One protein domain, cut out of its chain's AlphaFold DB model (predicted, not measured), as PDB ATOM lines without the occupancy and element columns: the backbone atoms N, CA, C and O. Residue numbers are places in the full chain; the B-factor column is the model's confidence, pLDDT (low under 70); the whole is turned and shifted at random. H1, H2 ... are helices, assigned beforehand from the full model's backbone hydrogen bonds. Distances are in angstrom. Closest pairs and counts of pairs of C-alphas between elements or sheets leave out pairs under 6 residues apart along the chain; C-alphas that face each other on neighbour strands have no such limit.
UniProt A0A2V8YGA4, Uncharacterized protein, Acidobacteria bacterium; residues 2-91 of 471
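AT A GLANCE: This is residues 2 to 91 of the 471 residues of an uncharacterized protein of Acidobacteria bacterium (UniProt A0A2V8YGA4). With little regular structure, this is a loose rod of looping chain: residues 2 to 52 wind along one half without a named element, and three short helices, H1, H2 and H3 in chain order, lie toward the other end. Residues 65 to 71, of which 66 to 69 belong to H2, stick out. The printed part has 90 residues, 16 of them in the helices, and no named strand; the class is all helix. The radius of gyration of the C-alphas is 16.6 A and the spans are 57 by 23 by 19 A.

IN THESE COORDINATES: H1, residues 53 to 60, begins at C-alpha 53 (53.324, 5.287, -10.888) and is 11.2 A long. H2 is residues 66 to 69. H3, residues 73 to 76, ends at C-alpha 76 (38.327, 13.084, -17.173).

HOW THE PARTS SIT: The three helices are apart from each other. Tight links join H1 to H2 and H2 to H3. In H1, 1 of 4 O i to N i+4 pairs and 4 of 5 O i to N i+3 pairs are within hydrogen-bond range; H2 and H3 are too short for an i+4 pair.

THE WHOLE: The C-alphas farthest apart, of Pro 14 and Ala 91, are 56.8 A apart. The printed part has no cut. Residues 49 to 54, 56 and 83 have pLDDT under 70.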
ATOM      1  N   HIS A   2      59.527  -9.441 -24.693       76.44
ATOM      2  CA  HIS A   2      60.080  -9.632 -26.050       76.44
ATOM      3  C   HIS A   2      61.376 -10.457 -26.146       76.44
ATOM      4  O   HIS A   2      61.755 -10.857 -27.236       76.44
ATOM      5  N   GLU A   3      62.030 -10.756 -25.019       73.44
ATOM      6  CA  GLU A   3      63.310 -11.490 -24.955       73.44
ATOM      7  C   GLU A   3      63.207 -12.971 -25.373       73.44
ATOM      8  O   GLU A   3      64.203 -13.576 -25.752       73.44
ATOM      9  N   LYS A   4      62.002 -13.558 -25.328       74.06
ATOM     10  CA  LYS A   4      61.735 -14.961 -25.706       74.06
ATOM     11  C   LYS A   4      60.791 -15.094 -26.906       74.06
ATOM     12  O   LYS A   4      60.158 -16.131 -27.076       74.06
ATOM     13  N   VAL A   5      60.620 -14.030 -27.687       78.62
ATOM     14  CA  VAL A   5      59.751 -14.059 -28.868       78.62
ATOM     15  C   VAL A   5      60.532 -14.651 -30.036       78.62
ATOM     16  O   VAL A   5      61.582 -14.135 -30.410       78.62
ATOM     17  N   GLU A   6      60.016 -15.739 -30.604       83.88
ATOM     18  CA  GLU A   6      60.595 -16.384 -31.783       83.88
ATOM     19  C   GLU A   6      60.660 -15.411 -32.967       83.88
ATOM     20  O   GLU A   6      59.702 -14.684 -33.239       83.88
ATOM     21  N   CYS A   7      61.760 -15.436 -33.723       79.62
ATOM     22  CA  CYS A   7      62.008 -14.500 -34.827       79.62
ATOM     23  C   CYS A   7      60.863 -14.467 -35.856       79.62
ATOM     24  O   CYS A   7      60.570 -13.424 -36.438       79.62
ATOM     25  N   THR A   8      60.187 -15.601 -36.060       82.75
ATOM     26  CA  THR A   8      59.067 -15.767 -36.999       82.75
ATOM     27  C   THR A   8      57.806 -15.001 -36.601       82.75
ATOM     28  O   THR A   8      56.957 -14.755 -37.452       82.75
ATOM     29  N   GLN A   9      57.683 -14.585 -35.338       78.25
ATOM     30  CA  GLN A   9      56.560 -13.774 -34.856       78.25
ATOM     31  C   GLN A   9      56.672 -12.304 -35.290       78.25
ATOM     32  O   GLN A   9      55.669 -11.600 -35.336       78.25
ATOM     33  N   CYS A  10      57.879 -11.845 -35.628       74.31
ATOM     34  CA  CYS A  10      58.138 -10.484 -36.108       74.31
ATOM     35  C   CYS A  10      58.550 -10.454 -37.590       74.31
ATOM     36  O   CYS A  10      58.356  -9.446 -38.266       74.31
ATOM     37  N   HIS A  11      59.088 -11.560 -38.112       78.31
ATOM     38  CA  HIS A  11      59.621 -11.664 -39.467       78.31
ATOM     39  C   HIS A  11      58.914 -12.772 -40.258       78.31
ATOM     40  O   HIS A  11      59.260 -13.949 -40.167       78.31
ATOM     41  N   VAL A  12      57.948 -12.383 -41.097       73.31
ATOM     42  CA  VAL A  12      57.215 -13.298 -42.003       73.31
ATOM     43  C   VAL A  12      58.120 -13.842 -43.124       73.31
ATOM     44  O   VAL A  12      57.846 -14.877 -43.727       73.31
ATOM     45  N   LYS A  13      59.227 -13.146 -43.405       73.94
ATOM     46  CA  LYS A  13      60.300 -13.533 -44.333       73.94
ATOM     47  C   LYS A  13      61.644 -13.294 -43.635       73.94
ATOM     48  O   LYS A  13      61.693 -12.414 -42.779       73.94
ATOM     49  N   PRO A  14      62.739 -13.984 -44.005       73.38
ATOM     50  CA  PRO A  14      64.069 -13.797 -43.409       73.38
ATOM     51  C   PRO A  14      64.741 -12.481 -43.862       73.38
ATOM     52  O   PRO A  14      65.880 -12.459 -44.317       73.38
ATOM     53  N   VAL A  15      64.007 -11.371 -43.771       78.31
ATOM     54  CA  VAL A  15      64.435 -10.008 -44.079       78.31
ATOM     55  C   VAL A  15      64.308  -9.210 -42.785       78.31
ATOM     56  O   VAL A  15      63.219  -8.814 -42.374       78.31
ATOM     57  N   PHE A  16      65.436  -9.010 -42.111       71.69
ATOM     58  CA  PHE A  16      65.486  -8.436 -40.761       71.69
ATOM     59  C   PHE A  16      65.419  -6.901 -40.733       71.69
ATOM     60  O   PHE A  16      65.417  -6.297 -39.664       71.69
ATOM     61  N   THR A  17      65.357  -6.259 -41.900       76.75
ATOM     62  CA  THR A  17      65.320  -4.797 -42.049       76.75
ATOM     63  C   THR A  17      63.909  -4.221 -42.159       76.75
ATOM     64  O   THR A  17      63.762  -3.007 -42.058       76.75
ATOM     65  N   ASP A  18      62.890  -5.060 -42.372       73.56
ATOM     66  CA  ASP A  18      61.530  -4.643 -42.738       73.56
ATOM     67  C   ASP A  18      60.503  -5.079 -41.681       73.56
ATOM     68  O   ASP A  18      59.621  -5.901 -41.923       73.56
ATOM     69  N   VAL A  19      60.682  -4.581 -40.456       76.50
ATOM     70  CA  VAL A  19      59.739  -4.781 -39.348       76.50
ATOM     71  C   VAL A  19      59.410  -3.439 -38.704       76.50
ATOM     72  O   VAL A  19      60.293  -2.598 -38.499       76.50
ATOM     73  N   GLY A  20      58.129  -3.233 -38.398       80.38
ATOM     74  CA  GLY A  20      57.670  -2.062 -37.659       80.38
ATOM     75  C   GLY A  20      58.350  -1.978 -36.293       80.38
ATOM     76  O   GLY A  20      58.520  -2.983 -35.604       80.38
ATOM     77  N   LYS A  21      58.797  -0.776 -35.919       80.94
ATOM     78  CA  LYS A  21      59.528  -0.533 -34.663       80.94
ATOM     79  C   LYS A  21      58.629   0.003 -33.552       80.94
ATOM     80  O   LYS A  21      59.094   0.158 -32.425       80.94
ATOM     81  N   ASN A  22      57.372   0.315 -33.858       84.81
ATOM     82  CA  ASN A  22      56.440   0.875 -32.894       84.81
ATOM     83  C   ASN A  22      55.549  -0.216 -32.303       84.81
ATOM     84  O   ASN A  22      55.306  -1.256 -32.910       84.81
ATOM     85  N   CYS A  23      55.019   0.032 -31.106       84.56
ATOM     86  CA  CYS A  23      54.230  -0.955 -30.370       84.56
ATOM     87  C   CYS A  23      52.980  -1.390 -31.155       84.56
ATOM     88  O   CYS A  23      52.688  -2.579 -31.243       84.56
ATOM     89  N   GLN A  24      52.287  -0.443 -31.785       84.31
ATOM     90  CA  GLN A  24      51.074  -0.671 -32.575       84.31
ATOM     91  C   GLN A  24      51.301  -1.438 -33.884       84.31
ATOM     92  O   GLN A  24      50.336  -1.908 -34.482       84.31
ATOM     93  N   ASP A  25      52.552  -1.561 -34.339       83.75
ATOM     94  CA  ASP A  25      52.875  -2.308 -35.559       83.75
ATOM     95  C   ASP A  25      52.747  -3.826 -35.326       83.75
ATOM     96  O   ASP A  25      52.645  -4.601 -36.276       83.75
ATOM     97  N   CYS A  26      52.741  -4.260 -34.058       81.56
ATOM     98  CA  CYS A  26      52.639  -5.668 -33.667       81.56
ATOM     99  C   CYS A  26      51.551  -5.943 -32.617       81.56
ATOM    100  O   CYS A  26      51.063  -7.068 -32.534       81.56
ATOM    101  N   HIS A  27      51.169  -4.953 -31.807       84.56
ATOM    102  CA  HIS A  27      50.186  -5.114 -30.735       84.56
ATOM    103  C   HIS A  27      48.885  -4.402 -31.087       84.56
ATOM    104  O   HIS A  27      48.879  -3.208 -31.385       84.56
ATOM    105  N   THR A  28      47.772  -5.132 -31.014       84.56
ATOM    106  CA  THR A  28      46.437  -4.549 -31.165       84.56
ATOM    107  C   THR A  28      46.173  -3.572 -30.025       84.56
ATOM    108  O   THR A  28      46.216  -3.946 -28.854       84.56
ATOM    109  N   ASP A  29      45.866  -2.325 -30.372       82.50
ATOM    110  CA  ASP A  29      45.560  -1.297 -29.386       82.50
ATOM    111  C   ASP A  29      44.148  -1.471 -28.814       82.50
ATOM    112  O   ASP A  29      43.139  -1.190 -29.468       82.50
ATOM    113  N   VAL A  30      44.088  -1.911 -27.559       76.75
ATOM    114  CA  VAL A  30      42.846  -2.078 -26.793       76.75
ATOM    115  C   VAL A  30      42.170  -0.747 -26.454       76.75
ATOM    116  O   VAL A  30      40.968  -0.731 -26.200       76.75
ATOM    117  N   HIS A  31      42.897   0.373 -26.522       74.12
ATOM    118  CA  HIS A  31      42.361   1.720 -26.308       74.12
ATOM    119  C   HIS A  31      41.718   2.303 -27.572       74.12
ATOM    120  O   HIS A  31      41.333   3.472 -27.591       74.12
ATOM    121  N   GLN A  32      41.615   1.518 -28.654       80.44
ATOM    122  CA  GLN A  32      40.957   1.924 -29.899       80.44
ATOM    123  C   GLN A  32      41.533   3.229 -30.487       80.44
ATOM    124  O   GLN A  32      40.802   4.040 -31.054       80.44
ATOM    125  N   ARG A  33      42.852   3.437 -30.354       77.06
ATOM    126  CA  ARG A  33      43.617   4.618 -30.796       77.06
ATOM    127  C   ARG A  33      43.265   5.926 -30.093       77.06
ATOM    128  O   ARG A  33      43.723   6.984 -30.525       77.06
ATOM    129  N   LYS A  34      42.505   5.879 -29.000       71.00
ATOM    130  CA  LYS A  34      42.124   7.076 -28.240       71.00
ATOM    131  C   LYS A  34      43.245   7.621 -27.348       71.00
ATOM    132  O   LYS A  34      43.185   8.779 -26.959       71.00
ATOM    133  N   MET A  35      44.295   6.831 -27.101       71.31
ATOM    134  CA  MET A  35      45.419   7.170 -26.210       71.31
ATOM    135  C   MET A  35      46.711   7.584 -26.946       71.31
ATOM    136  O   MET A  35      47.775   7.683 -26.337       71.31
ATOM    137  N   GLY A  36      46.636   7.821 -28.262       75.19
ATOM    138  CA  GLY A  36      47.799   8.166 -29.085       75.19
ATOM    139  C   GLY A  36      48.754   6.987 -29.328       75.19
ATOM    140  O   GLY A  36      48.457   5.840 -29.008       75.19
ATOM    141  N   THR A  37      49.911   7.249 -29.946       78.50
ATOM    142  CA  THR A  37      50.883   6.209 -30.355       78.50
ATOM    143  C   THR A  37      52.050   6.022 -29.380       78.50
ATOM    144  O   THR A  37      52.898   5.155 -29.589       78.50
ATOM    145  N   ASN A  38      52.121   6.814 -28.305       78.12
ATOM    146  CA  ASN A  38      53.225   6.767 -27.345       78.12
ATOM    147  C   ASN A  38      52.975   5.744 -26.225       78.12
ATOM    148  O   ASN A  38      52.906   6.083 -25.043       78.12
ATOM    149  N   CYS A  39      52.850   4.468 -26.597       79.75
ATOM    150  CA  CYS A  39      52.526   3.378 -25.673       79.75
ATOM    151  C   CYS A  39      53.526   3.266 -24.507       79.75
ATOM    152  O   CYS A  39      53.151   2.855 -23.412       79.75
ATOM    153  N   ALA A  40      54.781   3.677 -24.730       77.56
ATOM    154  CA  ALA A  40      55.868   3.632 -23.754       77.56
ATOM    155  C   ALA A  40      55.670   4.560 -22.539       77.56
ATOM    156  O   ALA A  40      56.372   4.407 -21.542       77.56
ATOM    157  N   GLN A  41      54.721   5.505 -22.591       73.81
ATOM    158  CA  GLN A  41      54.370   6.324 -21.424       73.81
ATOM    159  C   GLN A  41      53.673   5.522 -20.321       73.81
ATOM    160  O   GLN A  41      53.809   5.867 -19.148       73.81
ATOM    161  N   CYS A  42      52.949   4.459 -20.686       73.38
ATOM    162  CA  CYS A  42      52.119   3.683 -19.759       73.38
ATOM    163  C   CYS A  42      52.421   2.177 -19.781       73.38
ATOM    164  O   CYS A  42      52.141   1.463 -18.823       73.38
ATOM    165  N   HIS A  43      53.006   1.662 -20.854       78.19
ATOM    166  CA  HIS A  43      53.352   0.252 -20.977       78.19
ATOM    167  C   HIS A  43      54.853   0.100 -21.157       78.19
ATOM    168  O   HIS A  43      55.517   0.937 -21.764       78.19
ATOM    169  N   THR A  44      55.400  -0.989 -20.627       76.31
ATOM    170  CA  THR A  44      56.827  -1.284 -20.758       76.31
ATOM    171  C   THR A  44      57.013  -2.583 -21.524       76.31
ATOM    172  O   THR A  44      56.137  -3.445 -21.556       76.31
ATOM    173  N   VAL A  45      58.206  -2.785 -22.079       76.62
ATOM    174  CA  VAL A  45      58.588  -4.059 -22.715       76.62
ATOM    175  C   VAL A  45      58.569  -5.254 -21.742       76.62
ATOM    176  O   VAL A  45      58.620  -6.417 -22.160       76.62
ATOM    177  N   GLN A  46      58.491  -4.997 -20.431       73.44
ATOM    178  CA  GLN A  46      58.378  -6.028 -19.400       73.44
ATOM    179  C   GLN A  46      56.940  -6.549 -19.253       73.44
ATOM    180  O   GLN A  46      56.774  -7.722 -18.924       73.44
ATOM    181  N   GLY A  47      55.918  -5.756 -19.598       72.81
ATOM    182  CA  GLY A  47      54.522  -6.193 -19.606       72.81
ATOM    183  C   GLY A  47      53.502  -5.063 -19.792       72.81
ATOM    184  O   GLY A  47      53.815  -3.882 -19.639       72.81
ATOM    185  N   TRP A  48      52.262  -5.463 -20.095       71.00
ATOM    186  CA  TRP A  48      51.111  -4.570 -20.303       71.00
ATOM    187  C   TRP A  48      50.341  -4.237 -19.018       71.00
ATOM    188  O   TRP A  48      49.584  -3.269 -19.004       71.00
ATOM    189  N   ASN A  49      50.550  -5.000 -17.939       61.41
ATOM    190  CA  ASN A  49      49.943  -4.721 -16.639       61.41
ATOM    191  C   ASN A  49      50.462  -3.382 -16.113       61.41
ATOM    192  O   ASN A  49      51.654  -3.220 -15.845       61.41
ATOM    193  N   ILE A  50      49.551  -2.421 -15.983       57.50
ATOM    194  CA  ILE A  50      49.846  -1.058 -15.561       57.50
ATOM    195  C   ILE A  50      50.225  -1.069 -14.074       57.50
ATOM    196  O   ILE A  50      49.386  -0.947 -13.190       57.50
ATOM    197  N   ALA A  51      51.520  -1.198 -13.791       53.66
ATOM    198  CA  ALA A  51      52.118  -0.837 -12.504       53.66
ATOM    199  C   ALA A  51      52.683   0.596 -12.538       53.66
ATOM    200  O   ALA A  51      53.629   0.917 -11.817       53.66
ATOM    201  N   VAL A  52      52.132   1.438 -13.415       63.12
ATOM    202  CA  VAL A  52      52.594   2.798 -13.689       63.12
ATOM    203  C   VAL A  52      52.347   3.667 -12.465       63.12
ATOM    204  O   VAL A  52      51.238   3.694 -11.927       63.12
ATOM    205  N   GLN A  53      53.387   4.375 -12.028       64.62
ATOM    206  CA  GLN A  53      53.324   5.287 -10.888       64.62
ATOM    207  C   GLN A  53      52.153   6.269 -11.033       64.62
ATOM    208  O   GLN A  53      51.418   6.464 -10.084       64.62
ATOM    209  N   GLN A  54      51.869   6.737 -12.245       66.56
ATOM    210  CA  GLN A  54      50.779   7.655 -12.570       66.56
ATOM    211  C   GLN A  54      49.371   7.092 -12.267       66.56
ATOM    212  O   GLN A  54      48.481   7.845 -11.880       66.56
ATOM    213  N   VAL A  55      49.145   5.774 -12.376       70.69
ATOM    214  CA  VAL A  55      47.883   5.142 -11.924       70.69
ATOM    215  C   VAL A  55      47.904   4.898 -10.414       70.69
ATOM    216  O   VAL A  55      46.881   5.046  -9.750       70.69
ATOM    217  N   LYS A  56      49.075   4.608  -9.834       69.31
ATOM    218  CA  LYS A  56      49.239   4.550  -8.372       69.31
ATOM    219  C   LYS A  56      49.030   5.915  -7.711       69.31
ATOM    220  O   LYS A  56      48.492   5.966  -6.613       69.31
ATOM    221  N   ASP A  57      49.367   7.010  -8.383       74.56
ATOM    222  CA  ASP A  57      49.207   8.375  -7.876       74.56
ATOM    223  C   ASP A  57      47.729   8.742  -7.676       74.56
ATOM    224  O   ASP A  57      47.404   9.549  -6.802       74.56
ATOM    225  N   HIS A  58      46.816   8.086  -8.404       81.44
ATOM    226  CA  HIS A  58      45.378   8.216  -8.172       81.44
ATOM    227  C   HIS A  58      44.970   7.675  -6.796       81.44
ATOM    228  O   HIS A  58      44.119   8.271  -6.145       81.44
ATOM    229  N   GLN A  59      45.626   6.630  -6.278       76.44
ATOM    230  CA  GLN A  59      45.291   6.031  -4.976       76.44
ATOM    231  C   GLN A  59      45.403   7.022  -3.804       76.44
ATOM    232  O   GLN A  59      44.712   6.865  -2.806       76.44
ATOM    233  N   ASN A  60      46.226   8.069  -3.935       76.19
ATOM    234  CA  ASN A  60      46.442   9.062  -2.879       76.19
ATOM    235  C   ASN A  60      45.502  10.279  -2.955       76.19
ATOM    236  O   ASN A  60      45.472  11.075  -2.019       76.19
ATOM    237  N   ARG A  61      44.777  10.479  -4.067       80.25
ATOM    238  CA  ARG A  61      43.935  11.678  -4.278       80.25
ATOM    239  C   ARG A  61      42.528  11.369  -4.774       80.25
ATOM    240  O   ARG A  61      41.585  12.010  -4.328       80.25
ATOM    241  N   PHE A  62      42.394  10.425  -5.695       86.19
ATOM    242  CA  PHE A  62      41.122   9.979  -6.252       86.19
ATOM    243  C   PHE A  62      41.223   8.484  -6.591       86.19
ATOM    244  O   PHE A  62      41.579   8.136  -7.722       86.19
ATOM    245  N   PRO A  63      41.004   7.593  -5.607       84.12
ATOM    246  CA  PRO A  63      41.135   6.157  -5.814       84.12
ATOM    247  C   PRO A  63      40.231   5.687  -6.954       84.12
ATOM    248  O   PRO A  63      39.030   5.920  -6.940       84.12
ATOM    249  N   LEU A  64      40.795   5.009  -7.950       82.50
ATOM    250  CA  LEU A  64      40.012   4.461  -9.055       82.50
ATOM    251  C   LEU A  64      39.344   3.159  -8.594       82.50
ATOM    252  O   LEU A  64      39.924   2.080  -8.706       82.50
ATOM    253  N   LEU A  65      38.146   3.283  -8.019       79.25
ATOM    254  CA  LEU A  65      37.337   2.184  -7.483       79.25
ATOM    255  C   LEU A  65      35.979   2.104  -8.193       79.25
ATOM    256  O   LEU A  65      35.439   3.114  -8.650       79.25
ATOM    257  N   GLY A  66      35.408   0.899  -8.264       80.56
ATOM    258  CA  GLY A  66      34.087   0.672  -8.856       80.56
ATOM    259  C   GLY A  66      33.982   1.192 -10.296       80.56
ATOM    260  O   GLY A  66      34.886   0.987 -11.107       80.56
ATOM    261  N   ALA A  67      32.891   1.895 -10.611       82.69
ATOM    262  CA  ALA A  67      32.653   2.460 -11.943       82.69
ATOM    263  C   ALA A  67      33.729   3.476 -12.378       82.69
ATOM    264  O   ALA A  67      34.042   3.555 -13.564       82.69
ATOM    265  N   HIS A  68      34.360   4.191 -11.438       85.75
ATOM    266  CA  HIS A  68      35.449   5.128 -11.737       85.75
ATOM    267  C   HIS A  68      36.724   4.427 -12.227       85.75
ATOM    268  O   HIS A  68      37.546   5.054 -12.883       85.75
ATOM    269  N   ALA A  69      36.901   3.131 -11.953       81.31
ATOM    270  CA  ALA A  69      38.011   2.358 -12.511       81.31
ATOM    271  C   ALA A  69      37.792   1.964 -13.983       81.31
ATOM    272  O   ALA A  69      38.740   1.562 -14.653       81.31
ATOM    273  N   ALA A  70      36.551   2.053 -14.476       79.69
ATOM    274  CA  ALA A  70      36.166   1.623 -15.820       79.69
ATOM    275  C   ALA A  70      36.068   2.774 -16.839       79.69
ATOM    276  O   ALA A  70      35.932   2.512 -18.038       79.69
ATOM    277  N   VAL A  71      36.117   4.033 -16.391       81.38
ATOM    278  CA  VAL A  71      36.080   5.204 -17.286       81.38
ATOM    279  C   VAL A  71      37.399   5.354 -18.041       81.38
ATOM    280  O   VAL A  71      38.463   4.990 -17.536       81.38
ATOM    281  N   GLN A  72      37.346   5.889 -19.261       80.75
ATOM    282  CA  GLN A  72      38.562   6.132 -20.033       80.75
ATOM    283  C   GLN A  72      39.296   7.355 -19.478       80.75
ATOM    284  O   GLN A  72      38.678   8.297 -18.980       80.75
ATOM    285  N   CYS A  73      40.629   7.383 -19.583       79.31
ATOM    286  CA  CYS A  73      41.412   8.502 -19.057       79.31
ATOM    287  C   CYS A  73      40.998   9.838 -19.691       79.31
ATOM    288  O   CYS A  73      40.981  10.849 -18.991       79.31
ATOM    289  N   GLU A  74      40.624   9.856 -20.978       80.50
ATOM    290  CA  GLU A  74      40.164  11.065 -21.671       80.50
ATOM    291  C   GLU A  74      38.777  11.575 -21.240       80.50
ATOM    292  O   GLU A  74      38.431  12.743 -21.482       80.50
ATOM    293  N   ASP A  75      37.979  10.741 -20.567       83.75
ATOM    294  CA  ASP A  75      36.673  11.151 -20.049       83.75
ATOM    295  C   ASP A  75      36.848  12.220 -18.964       83.75
ATOM    296  O   ASP A  75      36.102  13.205 -18.945       83.75
ATOM    297  N   CYS A  76      37.917  12.102 -18.172       83.75
ATOM    298  CA  CYS A  76      38.327  13.084 -17.173       83.75
ATOM    299  C   CYS A  76      39.417  14.029 -17.713       83.75
ATOM    300  O   CYS A  76      39.259  15.250 -17.717       83.75
ATOM    301  N   HIS A  77      40.523  13.482 -18.215       85.25
ATOM    302  CA  HIS A  77      41.682  14.240 -18.681       85.25
ATOM    303  C   HIS A  77      41.615  14.470 -20.192       85.25
ATOM    304  O   HIS A  77      42.163  13.701 -20.973       85.25
ATOM    305  N   LYS A  78      41.010  15.576 -20.635       82.75
ATOM    306  CA  LYS A  78      40.794  15.866 -22.071       82.75
ATOM    307  C   LYS A  78      42.061  15.890 -22.950       82.75
ATOM    308  O   LYS A  78      41.945  15.779 -24.164       82.75
ATOM    309  N   GLY A  79      43.253  16.001 -22.358       78.12
ATOM    310  CA  GLY A  79      44.552  15.902 -23.039       78.12
ATOM    311  C   GLY A  79      45.247  14.534 -22.936       78.12
ATOM    312  O   GLY A  79      46.363  14.387 -23.435       78.12
ATOM    313  N   ALA A  80      44.625  13.528 -22.310       75.62
ATOM    314  CA  ALA A  80      45.240  12.219 -22.063       75.62
ATOM    315  C   ALA A  80      45.647  11.500 -23.353       75.62
ATOM    316  O   ALA A  80      46.691  10.856 -23.382       75.62
ATOM    317  N   ALA A  81      44.891  11.703 -24.436       70.38
ATOM    318  CA  ALA A  81      45.181  11.162 -25.764       70.38
ATOM    319  C   ALA A  81      46.572  11.541 -26.309       70.38
ATOM    320  O   ALA A  81      47.120  10.852 -27.167       70.38
ATOM    321  N   VAL A  82      47.141  12.648 -25.824       71.75
ATOM    322  CA  VAL A  82      48.476  13.146 -26.191       71.75
ATOM    323  C   VAL A  82      49.431  13.174 -24.990       71.75
ATOM    324  O   VAL A  82      50.436  13.882 -25.005       71.75
ATOM    325  N   GLY A  83      49.115  12.421 -23.931       69.56
ATOM    326  CA  GLY A  83      49.936  12.306 -22.725       69.56
ATOM    327  C   GLY A  83      49.905  13.532 -21.806       69.56
ATOM    328  O   GLY A  83      50.789  13.684 -20.965       69.56
ATOM    329  N   GLN A  84      48.921  14.426 -21.956       75.06
ATOM    330  CA  GLN A  84      48.774  15.619 -21.121       75.06
ATOM    331  C   GLN A  84      47.741  15.398 -20.014       75.06
ATOM    332  O   GLN A  84      46.534  15.345 -20.262       75.06
ATOM    333  N   PHE A  85      48.216  15.346 -18.770       78.12
ATOM    334  CA  PHE A  85      47.381  15.178 -17.583       78.12
ATOM    335  C   PHE A  85      47.400  16.461 -16.750       78.12
ATOM    336  O   PHE A  85      48.430  16.844 -16.201       78.12
ATOM    337  N   GLN A  86      46.255  17.139 -16.677       79.25
ATOM    338  CA  GLN A  86      46.047  18.286 -15.792       79.25
ATOM    339  C   GLN A  86      45.441  17.820 -14.468       79.25
ATOM    340  O   GLN A  86      44.643  16.880 -14.449       79.25
ATOM    341  N   GLY A  87      45.799  18.489 -13.371       79.50
ATOM    342  CA  GLY A  87      45.181  18.243 -12.071       79.50
ATOM    343  C   GLY A  87      43.705  18.633 -12.095       79.50
ATOM    344  O   GLY A  87      43.373  19.770 -12.420       79.50
ATOM    345  N   LEU A  88      42.829  17.690 -11.751       85.44
ATOM    346  CA  LEU A  88      41.386  17.904 -11.684       85.44
ATOM    347  C   LEU A  88      40.923  18.038 -10.231       85.44
ATOM    348  O   LEU A  88      41.594  17.594  -9.296       85.44
ATOM    349  N   SER A  89      39.758  18.660 -10.059       87.69
ATOM    350  CA  SER A  89      39.035  18.619  -8.791       87.69
ATOM    351  C   SER A  89      38.643  17.178  -8.470       87.69
ATOM    352  O   SER A  89      38.195  16.443  -9.345       87.69
ATOM    353  N   THR A  90      38.789  16.795  -7.204       87.38
ATOM    354  CA  THR A  90      38.342  15.498  -6.678       87.38
ATOM    355  C   THR A  90      36.953  15.576  -6.044       87.38
ATOM    356  O   THR A  90      36.437  14.562  -5.587       87.38
ATOM    357  N   ALA A  91      36.345  16.768  -5.990       89.56
ATOM    358  CA  ALA A  91      34.990  16.946  -5.481       89.56
ATOM    359  C   ALA A  91      33.974  16.298  -6.432       89.56
ATOM    360  O   ALA A  91      33.974  16.588  -7.626       89.56
TER     361      ALA A  91